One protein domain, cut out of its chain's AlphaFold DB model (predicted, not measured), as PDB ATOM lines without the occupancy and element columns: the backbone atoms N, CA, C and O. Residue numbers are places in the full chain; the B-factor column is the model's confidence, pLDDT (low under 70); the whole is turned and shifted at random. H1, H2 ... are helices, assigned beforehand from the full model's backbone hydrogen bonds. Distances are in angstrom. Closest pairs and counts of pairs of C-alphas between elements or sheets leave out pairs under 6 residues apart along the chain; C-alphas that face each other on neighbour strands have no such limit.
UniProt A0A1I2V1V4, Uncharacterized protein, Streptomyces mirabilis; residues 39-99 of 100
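AT A GLANCE: This is residues 39 to 99 of the 100 residues of an uncharacterized protein of Streptomyces mirabilis (UniProt A0A1I2V1V4). Two long helices, H1 and then H2, meet near their ends at a corner and make a wide, flat V, with both arms standing free over most of their length. The printed part has 61 residues and no named strand; its class is all helix. It is extended, with a radius of gyration of the C-alphas of 19.5 A, and spans 55 by 37 by 7 A.

IN THESE COORDINATES: Find C-alpha 39 at (301.437, 285.351, 442.730); from there H1 runs 48.0 A to residue 72. H2, residues 75 to 98, runs 33.4 A to C-alpha 98 at (264.458, 245.014, 449.935), with a kink of 31 degrees near residue 85.

HOW THE PARTS SIT: Look at Leu 72 and Arg 78: their C-alphas, the closest of H1 and H2, are 6.2 A apart, and the helices are close but not clearly touching. They run opposite ways at a steep tilt of 69 degrees, only just short of about perpendicular. In H1 every O i to N i+4 pair is within hydrogen-bond range; in H2, 17 of 20 are.

THE WHOLE: The C-alphas farthest apart, of Ala 41 and Phe 98, are 55.6 A apart. The printed part has no cut, and the link is tight. Look for pLDDT under 70 at residues 39 to 42, 69 to 83 and 99.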
ATOM      1  N   HIS A  39     302.518 286.353 442.708       60.66
ATOM      2  CA  HIS A  39     301.437 285.351 442.730       60.66
ATOM      3  C   HIS A  39     301.543 284.345 443.889       60.66
ATOM      4  O   HIS A  39     300.540 283.873 444.421       60.66
ATOM      5  N   LEU A  40     302.771 284.048 444.311       64.00
ATOM      6  CA  LEU A  40     303.059 283.115 445.390       64.00
ATOM      7  C   LEU A  40     302.654 283.676 446.765       64.00
ATOM      8  O   LEU A  40     302.113 282.941 447.583       64.00
ATOM      9  N   ALA A  41     302.829 284.979 447.006       68.50
ATOM     10  CA  ALA A  41     302.460 285.608 448.277       68.50
ATOM     11  C   ALA A  41     300.936 285.685 448.462       68.50
ATOM     12  O   ALA A  41     300.436 285.390 449.546       68.50
ATOM     13  N   ALA A  42     300.190 286.013 447.401       69.00
ATOM     14  CA  ALA A  42     298.727 286.046 447.434       69.00
ATOM     15  C   ALA A  42     298.126 284.645 447.662       69.00
ATOM     16  O   ALA A  42     297.244 284.482 448.507       69.00
ATOM     17  N   GLY A  43     298.653 283.624 446.973       72.69
ATOM     18  CA  GLY A  43     298.239 282.232 447.172       72.69
ATOM     19  C   GLY A  43     298.541 281.714 448.581       72.69
ATOM     20  O   GLY A  43     297.680 281.096 449.206       72.69
ATOM     21  N   VAL A  44     299.729 282.017 449.119       79.06
ATOM     22  CA  VAL A  44     300.118 281.634 450.490       79.06
ATOM     23  C   VAL A  44     299.262 282.343 451.540       79.06
ATOM     24  O   VAL A  44     298.847 281.703 452.504       79.06
ATOM     25  N   LEU A  45     298.949 283.630 451.360       83.38
ATOM     26  CA  LEU A  45     298.070 284.368 452.272       83.38
ATOM     27  C   LEU A  45     296.656 283.787 452.290       83.38
ATOM     28  O   LEU A  45     296.116 283.538 453.368       83.38
ATOM     29  N   LEU A  46     296.075 283.521 451.119       82.06
ATOM     30  CA  LEU A  46     294.762 282.892 451.032       82.06
ATOM     31  C   LEU A  46     294.757 281.510 451.691       82.06
ATOM     32  O   LEU A  46     293.878 281.220 452.503       82.06
ATOM     33  N   ALA A  47     295.728 280.662 451.341       81.25
ATOM     34  CA  ALA A  47     295.859 279.333 451.920       81.25
ATOM     35  C   ALA A  47     296.021 279.420 453.445       81.25
ATOM     36  O   ALA A  47     295.372 278.673 454.171       81.25
ATOM     37  N   GLY A  48     296.810 280.380 453.934       89.19
ATOM     38  CA  GLY A  48     296.980 280.655 455.358       89.19
ATOM     39  C   GLY A  48     295.668 281.024 456.050       89.19
ATOM     40  O   GLY A  48     295.329 280.420 457.065       89.19
ATOM     41  N   VAL A  49     294.893 281.954 455.484       89.94
ATOM     42  CA  VAL A  49     293.570 282.332 456.015       89.94
ATOM     43  C   VAL A  49     292.613 281.140 456.005       89.94
ATOM     44  O   VAL A  49     291.908 280.910 456.987       89.94
ATOM     45  N   HIS A  50     292.608 280.353 454.930       87.44
ATOM     46  CA  HIS A  50     291.763 279.168 454.818       87.44
ATOM     47  C   HIS A  50     292.110 278.117 455.881       87.44
ATOM     48  O   HIS A  50     291.217 277.609 456.559       87.44
ATOM     49  N   ILE A  51     293.401 277.835 456.075       90.06
ATOM     50  CA  ILE A  51     293.887 276.920 457.114       90.06
ATOM     51  C   ILE A  51     293.490 277.441 458.496       90.06
ATOM     52  O   ILE A  51     292.973 276.677 459.307       90.06
ATOM     53  N   LEU A  52     293.680 278.736 458.761       96.06
ATOM     54  CA  LEU A  52     293.332 279.331 460.049       96.06
ATOM     55  C   LEU A  52     291.831 279.199 460.337       96.06
ATOM     56  O   LEU A  52     291.449 278.789 461.431       96.06
ATOM     57  N   LEU A  53     290.983 279.479 459.344       95.94
ATOM     58  CA  LEU A  53     289.534 279.332 459.461       95.94
ATOM     59  C   LEU A  53     289.133 277.871 459.691       95.94
ATOM     60  O   LEU A  53     288.311 277.599 460.563       95.94
ATOM     61  N   ALA A  54     289.739 276.934 458.958       92.44
ATOM     62  CA  ALA A  54     289.498 275.506 459.130       92.44
ATOM     63  C   ALA A  54     289.893 275.029 460.536       92.44
ATOM     64  O   ALA A  54     289.141 274.286 461.164       92.44
ATOM     65  N   VAL A  55     291.031 275.496 461.061       96.00
ATOM     66  CA  VAL A  55     291.496 275.178 462.420       96.00
ATOM     67  C   VAL A  55     290.570 275.780 463.473       96.00
ATOM     68  O   VAL A  55     290.158 275.069 464.385       96.00
ATOM     69  N   ILE A  56     290.193 277.055 463.345       97.38
ATOM     70  CA  ILE A  56     289.247 277.711 464.262       97.38
ATOM     71  C   ILE A  56     287.919 276.956 464.276       97.38
ATOM     72  O   ILE A  56     287.378 276.664 465.343       97.38
ATOM     73  N   TRP A  57     287.416 276.597 463.096       95.62
ATOM     74  CA  TRP A  57     286.173 275.856 462.955       95.62
ATOM     75  C   TRP A  57     286.262 274.452 463.559       95.62
ATOM     76  O   TRP A  57     285.373 274.046 464.308       95.62
ATOM     77  N   ALA A  58     287.352 273.723 463.309       91.25
ATOM     78  CA  ALA A  58     287.593 272.418 463.913       91.25
ATOM     79  C   ALA A  58     287.675 272.515 465.444       91.25
ATOM     80  O   ALA A  58     287.025 271.737 466.136       91.25
ATOM     81  N   CYS A  59     288.396 273.501 465.983       92.31
ATOM     82  CA  CYS A  59     288.452 273.771 467.419       92.31
ATOM     83  C   CYS A  59     287.068 274.087 467.997       92.31
ATOM     84  O   CYS A  59     286.728 273.566 469.057       92.31
ATOM     85  N   ALA A  60     286.249 274.883 467.303       90.75
ATOM     86  CA  ALA A  60     284.881 275.183 467.719       90.75
ATOM     87  C   ALA A  60     284.002 273.923 467.738       90.75
ATOM     88  O   ALA A  60     283.304 273.685 468.723       90.75
ATOM     89  N   LEU A  61     284.076 273.078 466.703       86.06
ATOM     90  CA  LEU A  61     283.361 271.800 466.653       86.06
ATOM     91  C   LEU A  61     283.831 270.834 467.741       86.06
ATOM     92  O   LEU A  61     283.001 270.182 468.368       86.06
ATOM     93  N   ILE A  62     285.138 270.754 467.993       85.19
ATOM     94  CA  ILE A  62     285.712 269.930 469.058       85.19
ATOM     95  C   ILE A  62     285.235 270.446 470.417       85.19
ATOM     96  O   ILE A  62     284.708 269.664 471.201       85.19
ATOM     97  N   ALA A  63     285.345 271.746 470.689       82.88
ATOM     98  CA  ALA A  63     284.881 272.350 471.937       82.88
ATOM     99  C   ALA A  63     283.374 272.142 472.140       82.88
ATOM    100  O   ALA A  63     282.946 271.740 473.222       82.88
ATOM    101  N   PHE A  64     282.576 272.333 471.087       81.56
ATOM    102  CA  PHE A  64     281.147 272.048 471.098       81.56
ATOM    103  C   PHE A  64     280.883 270.568 471.381       81.56
ATOM    104  O   PHE A  64     280.090 270.249 472.262       81.56
ATOM    105  N   ALA A  65     281.592 269.657 470.710       81.62
ATOM    106  CA  ALA A  65     281.487 268.222 470.934       81.62
ATOM    107  C   ALA A  65     281.923 267.820 472.348       81.62
ATOM    108  O   ALA A  65     281.320 266.913 472.907       81.62
ATOM    109  N   TYR A  66     282.911 268.487 472.953       76.62
ATOM    110  CA  TYR A  66     283.319 268.270 474.344       76.62
ATOM    111  C   TYR A  66     282.277 268.788 475.337       76.62
ATOM    112  O   TYR A  66     281.929 268.061 476.263       76.62
ATOM    113  N   ALA A  67     281.727 269.987 475.132       75.69
ATOM    114  CA  ALA A  67     280.652 270.533 475.963       75.69
ATOM    115  C   ALA A  67     279.382 269.673 475.875       75.69
ATOM    116  O   ALA A  67     278.730 269.383 476.882       75.69
ATOM    117  N   LEU A  68     279.056 269.206 474.667       70.75
ATOM    118  CA  LEU A  68     277.984 268.250 474.450       70.75
ATOM    119  C   LEU A  68     278.347 266.915 475.101       70.75
ATOM    120  O   LEU A  68     277.527 266.385 475.828       70.75
ATOM    121  N   ARG A  69     279.570 266.396 474.933       63.41
ATOM    122  CA  ARG A  69     280.046 265.147 475.552       63.41
ATOM    123  C   ARG A  69     279.935 265.189 477.066       63.41
ATOM    124  O   ARG A  69     279.495 264.193 477.616       63.41
ATOM    125  N   ASP A  70     280.292 266.288 477.717       63.22
ATOM    126  CA  ASP A  70     280.140 266.473 479.163       63.22
ATOM    127  C   ASP A  70     278.659 266.382 479.579       63.22
ATOM    128  O   ASP A  70     278.290 265.580 480.438       63.22
ATOM    129  N   ARG A  71     277.761 267.050 478.837       57.53
ATOM    130  CA  ARG A  71     276.296 266.892 478.978       57.53
ATOM    131  C   ARG A  71     275.802 265.471 478.629       57.53
ATOM    132  O   ARG A  71     274.812 265.006 479.196       57.53
ATOM    133  N   LEU A  72     276.484 264.780 477.713       52.19
ATOM    134  CA  LEU A  72     276.209 263.436 477.190       52.19
ATOM    135  C   LEU A  72     276.922 262.307 477.952       52.19
ATOM    136  O   LEU A  72     276.703 261.141 477.621       52.19
ATOM    137  N   GLN A  73     277.728 262.595 478.982       53.47
ATOM    138  CA  GLN A  73     278.255 261.560 479.881       53.47
ATOM    139  C   GLN A  73     277.125 260.881 480.671       53.47
ATOM    140  O   GLN A  73     277.327 259.829 481.274       53.47
ATOM    141  N   ARG A  74     275.892 261.404 480.581       55.94
ATOM    142  CA  ARG A  74     274.684 260.621 480.836       55.94
ATOM    143  C   ARG A  74     274.595 259.458 479.825       55.94
ATOM    144  O   ARG A  74     274.434 259.706 478.629       55.94
ATOM    145  N   PRO A  75     274.613 258.188 480.272       57.00
ATOM    146  CA  PRO A  75     274.699 257.001 479.407       57.00
ATOM    147  C   PRO A  75     273.602 256.885 478.332       57.00
ATOM    148  O   PRO A  75     273.765 256.141 477.365       57.00
ATOM    149  N   SER A  76     272.499 257.631 478.449       56.41
ATOM    150  CA  SER A  76     271.432 257.674 477.444       56.41
ATOM    151  C   SER A  76     271.864 258.308 476.122       56.41
ATOM    152  O   SER A  76     271.420 257.873 475.059       56.41
ATOM    153  N   ALA A  77     272.740 259.308 476.159       55.91
ATOM    154  CA  ALA A  77     273.008 260.126 474.990       55.91
ATOM    155  C   ALA A  77     274.160 259.571 474.133       55.91
ATOM    156  O   ALA A  77     274.113 259.648 472.907       55.91
ATOM    157  N   ARG A  78     275.131 258.886 474.756       56.53
ATOM    158  CA  ARG A  78     276.121 258.045 474.054       56.53
ATOM    159  C   ARG A  78     275.434 256.968 473.205       56.53
ATOM    160  O   ARG A  78     275.752 256.787 472.037       56.53
ATOM    161  N   ARG A  79     274.389 256.349 473.764       61.56
ATOM    162  CA  ARG A  79     273.540 255.368 473.074       61.56
ATOM    163  C   ARG A  79     272.772 255.960 471.890       61.56
ATOM    164  O   ARG A  79     272.391 255.209 471.002       61.56
ATOM    165  N   PHE A  80     272.516 257.269 471.889       63.19
ATOM    166  CA  PHE A  80     271.853 257.966 470.788       63.19
ATOM    167  C   PHE A  80     272.844 258.274 469.660       63.19
ATOM    168  O   PHE A  80     272.566 257.953 468.509       63.19
ATOM    169  N   LEU A  81     274.033 258.789 469.994       61.84
ATOM    170  CA  LEU A  81     275.096 259.052 469.016       61.84
ATOM    171  C   LEU A  81     275.608 257.787 468.325       61.84
ATOM    172  O   LEU A  81     275.854 257.840 467.129       61.84
ATOM    173  N   ASP A  82     275.711 256.655 469.023       64.69
ATOM    174  CA  ASP A  82     276.119 255.393 468.388       64.69
ATOM    175  C   ASP A  82     274.984 254.775 467.551       64.69
ATOM    176  O   ASP A  82     275.222 254.075 466.565       64.69
ATOM    177  N   ARG A  83     273.721 255.050 467.906       67.00
ATOM    178  CA  ARG A  83     272.559 254.526 467.177       67.00
ATOM    179  C   ARG A  83     272.246 255.297 465.911       67.00
ATOM    180  O   ARG A  83     271.781 254.672 464.971       67.00
ATOM    181  N   VAL A  84     272.467 256.607 465.851       72.31
ATOM    182  CA  VAL A  84     272.081 257.410 464.675       72.31
ATOM    183  C   VAL A  84     272.839 256.987 463.403       72.31
ATOM    184  O   VAL A  84     272.176 256.663 462.421       72.31
ATOM    185  N   PRO A  85     274.181 256.875 463.392       74.62
ATOM    186  CA  PRO A  85     274.916 256.396 462.224       74.62
ATOM    187  C   PRO A  85     274.606 254.929 461.919       74.62
ATOM    188  O   PRO A  85     274.400 254.567 460.765       74.62
ATOM    189  N   GLY A  86     274.519 254.083 462.955       73.88
ATOM    190  CA  GLY A  86     274.224 252.659 462.794       73.88
ATOM    191  C   GLY A  86     272.831 252.399 462.217       73.88
ATOM    192  O   GLY A  86     272.682 251.562 461.335       73.88
ATOM    193  N   THR A  87     271.817 253.145 462.664       79.31
ATOM    194  CA  THR A  87     270.447 253.049 462.135       79.31
ATOM    195  C   THR A  87     270.328 253.666 460.754       79.31
ATOM    196  O   THR A  87     269.688 253.056 459.908       79.31
ATOM    197  N   ALA A  88     270.977 254.799 460.478       82.62
ATOM    198  CA  ALA A  88     271.001 255.376 459.137       82.62
ATOM    199  C   ALA A  88     271.606 254.391 458.122       82.62
ATOM    200  O   ALA A  88     270.985 254.110 457.099       82.62
ATOM    201  N   THR A  89     272.755 253.790 458.442       81.56
ATOM    202  CA  THR A  89     273.404 252.776 457.595       81.56
ATOM    203  C   THR A  89     272.578 251.494 457.498       81.56
ATOM    204  O   THR A  89     272.432 250.949 456.407       81.56
ATOM    205  N   ALA A  90     271.993 251.023 458.602       85.25
ATOM    206  CA  ALA A  90     271.145 249.834 458.594       85.25
ATOM    207  C   ALA A  90     269.877 250.040 457.758       85.25
ATOM    208  O   ALA A  90     269.537 249.171 456.969       85.25
ATOM    209  N   VAL A  91     269.208 251.190 457.877       87.19
ATOM    210  CA  VAL A  91     268.034 251.546 457.065       87.19
ATOM    211  C   VAL A  91     268.417 251.652 455.595       87.19
ATOM    212  O   VAL A  91     267.687 251.144 454.748       87.19
ATOM    213  N   TYR A  92     269.563 252.257 455.277       85.56
ATOM    214  CA  TYR A  92     270.042 252.336 453.899       85.56
ATOM    215  C   TYR A  92     270.343 250.945 453.320       85.56
ATOM    216  O   TYR A  92     269.920 250.637 452.210       85.56
ATOM    217  N   GLY A  93     271.002 250.075 454.093       84.19
ATOM    218  CA  GLY A  93     271.270 248.686 453.712       84.19
ATOM    219  C   GLY A  93     269.998 247.854 453.563       84.19
ATOM    220  O   GLY A  93     269.868 247.095 452.608       84.19
ATOM    221  N   LEU A  94     269.019 248.051 454.450       88.69
ATOM    222  CA  LEU A  94     267.708 247.412 454.361       88.69
ATOM    223  C   LEU A  94     266.969 247.881 453.104       88.69
ATOM    224  O   LEU A  94     266.420 247.070 452.368       88.69
ATOM    225  N   ARG A  95     267.004 249.183 452.803       82.88
ATOM    226  CA  ARG A  95     266.373 249.727 451.599       82.88
ATOM    227  C   ARG A  95     267.021 249.208 450.313       82.88
ATOM    228  O   ARG A  95     266.311 249.063 449.335       82.88
ATOM    229  N   LEU A  96     268.321 248.913 450.313       84.25
ATOM    230  CA  LEU A  96     269.009 248.283 449.178       84.25
ATOM    231  C   LEU A  96     268.707 246.782 449.068       84.25
ATOM    232  O   LEU A  96     268.609 246.261 447.968       84.25
ATOM    233  N   ALA A  97     268.566 246.084 450.198       83.50
ATOM    234  CA  ALA A  97     268.290 244.648 450.214       83.50
ATOM    235  C   ALA A  97     266.832 244.308 449.860       83.50
ATOM    236  O   ALA A  97     266.571 243.246 449.305       83.50
ATOM    237  N   PHE A  98     265.890 245.189 450.207       82.94
ATOM    238  CA  PHE A  98     264.458 245.014 449.935       82.94
ATOM    239  C   PHE A  98     263.934 245.902 448.802       82.94
ATOM    240  O   PHE A  98     262.787 245.745 448.395       82.94
ATOM    241  N   GLY A  99     264.738 246.857 448.335       62.69
ATOM    242  CA  GLY A  99     264.430 247.721 447.205       62.69
ATOM    243  C   GLY A  99     265.251 247.310 445.996       62.69
ATOM    244  O   GLY A  99     266.277 247.930 445.716       62.69
TER     245      GLY A  99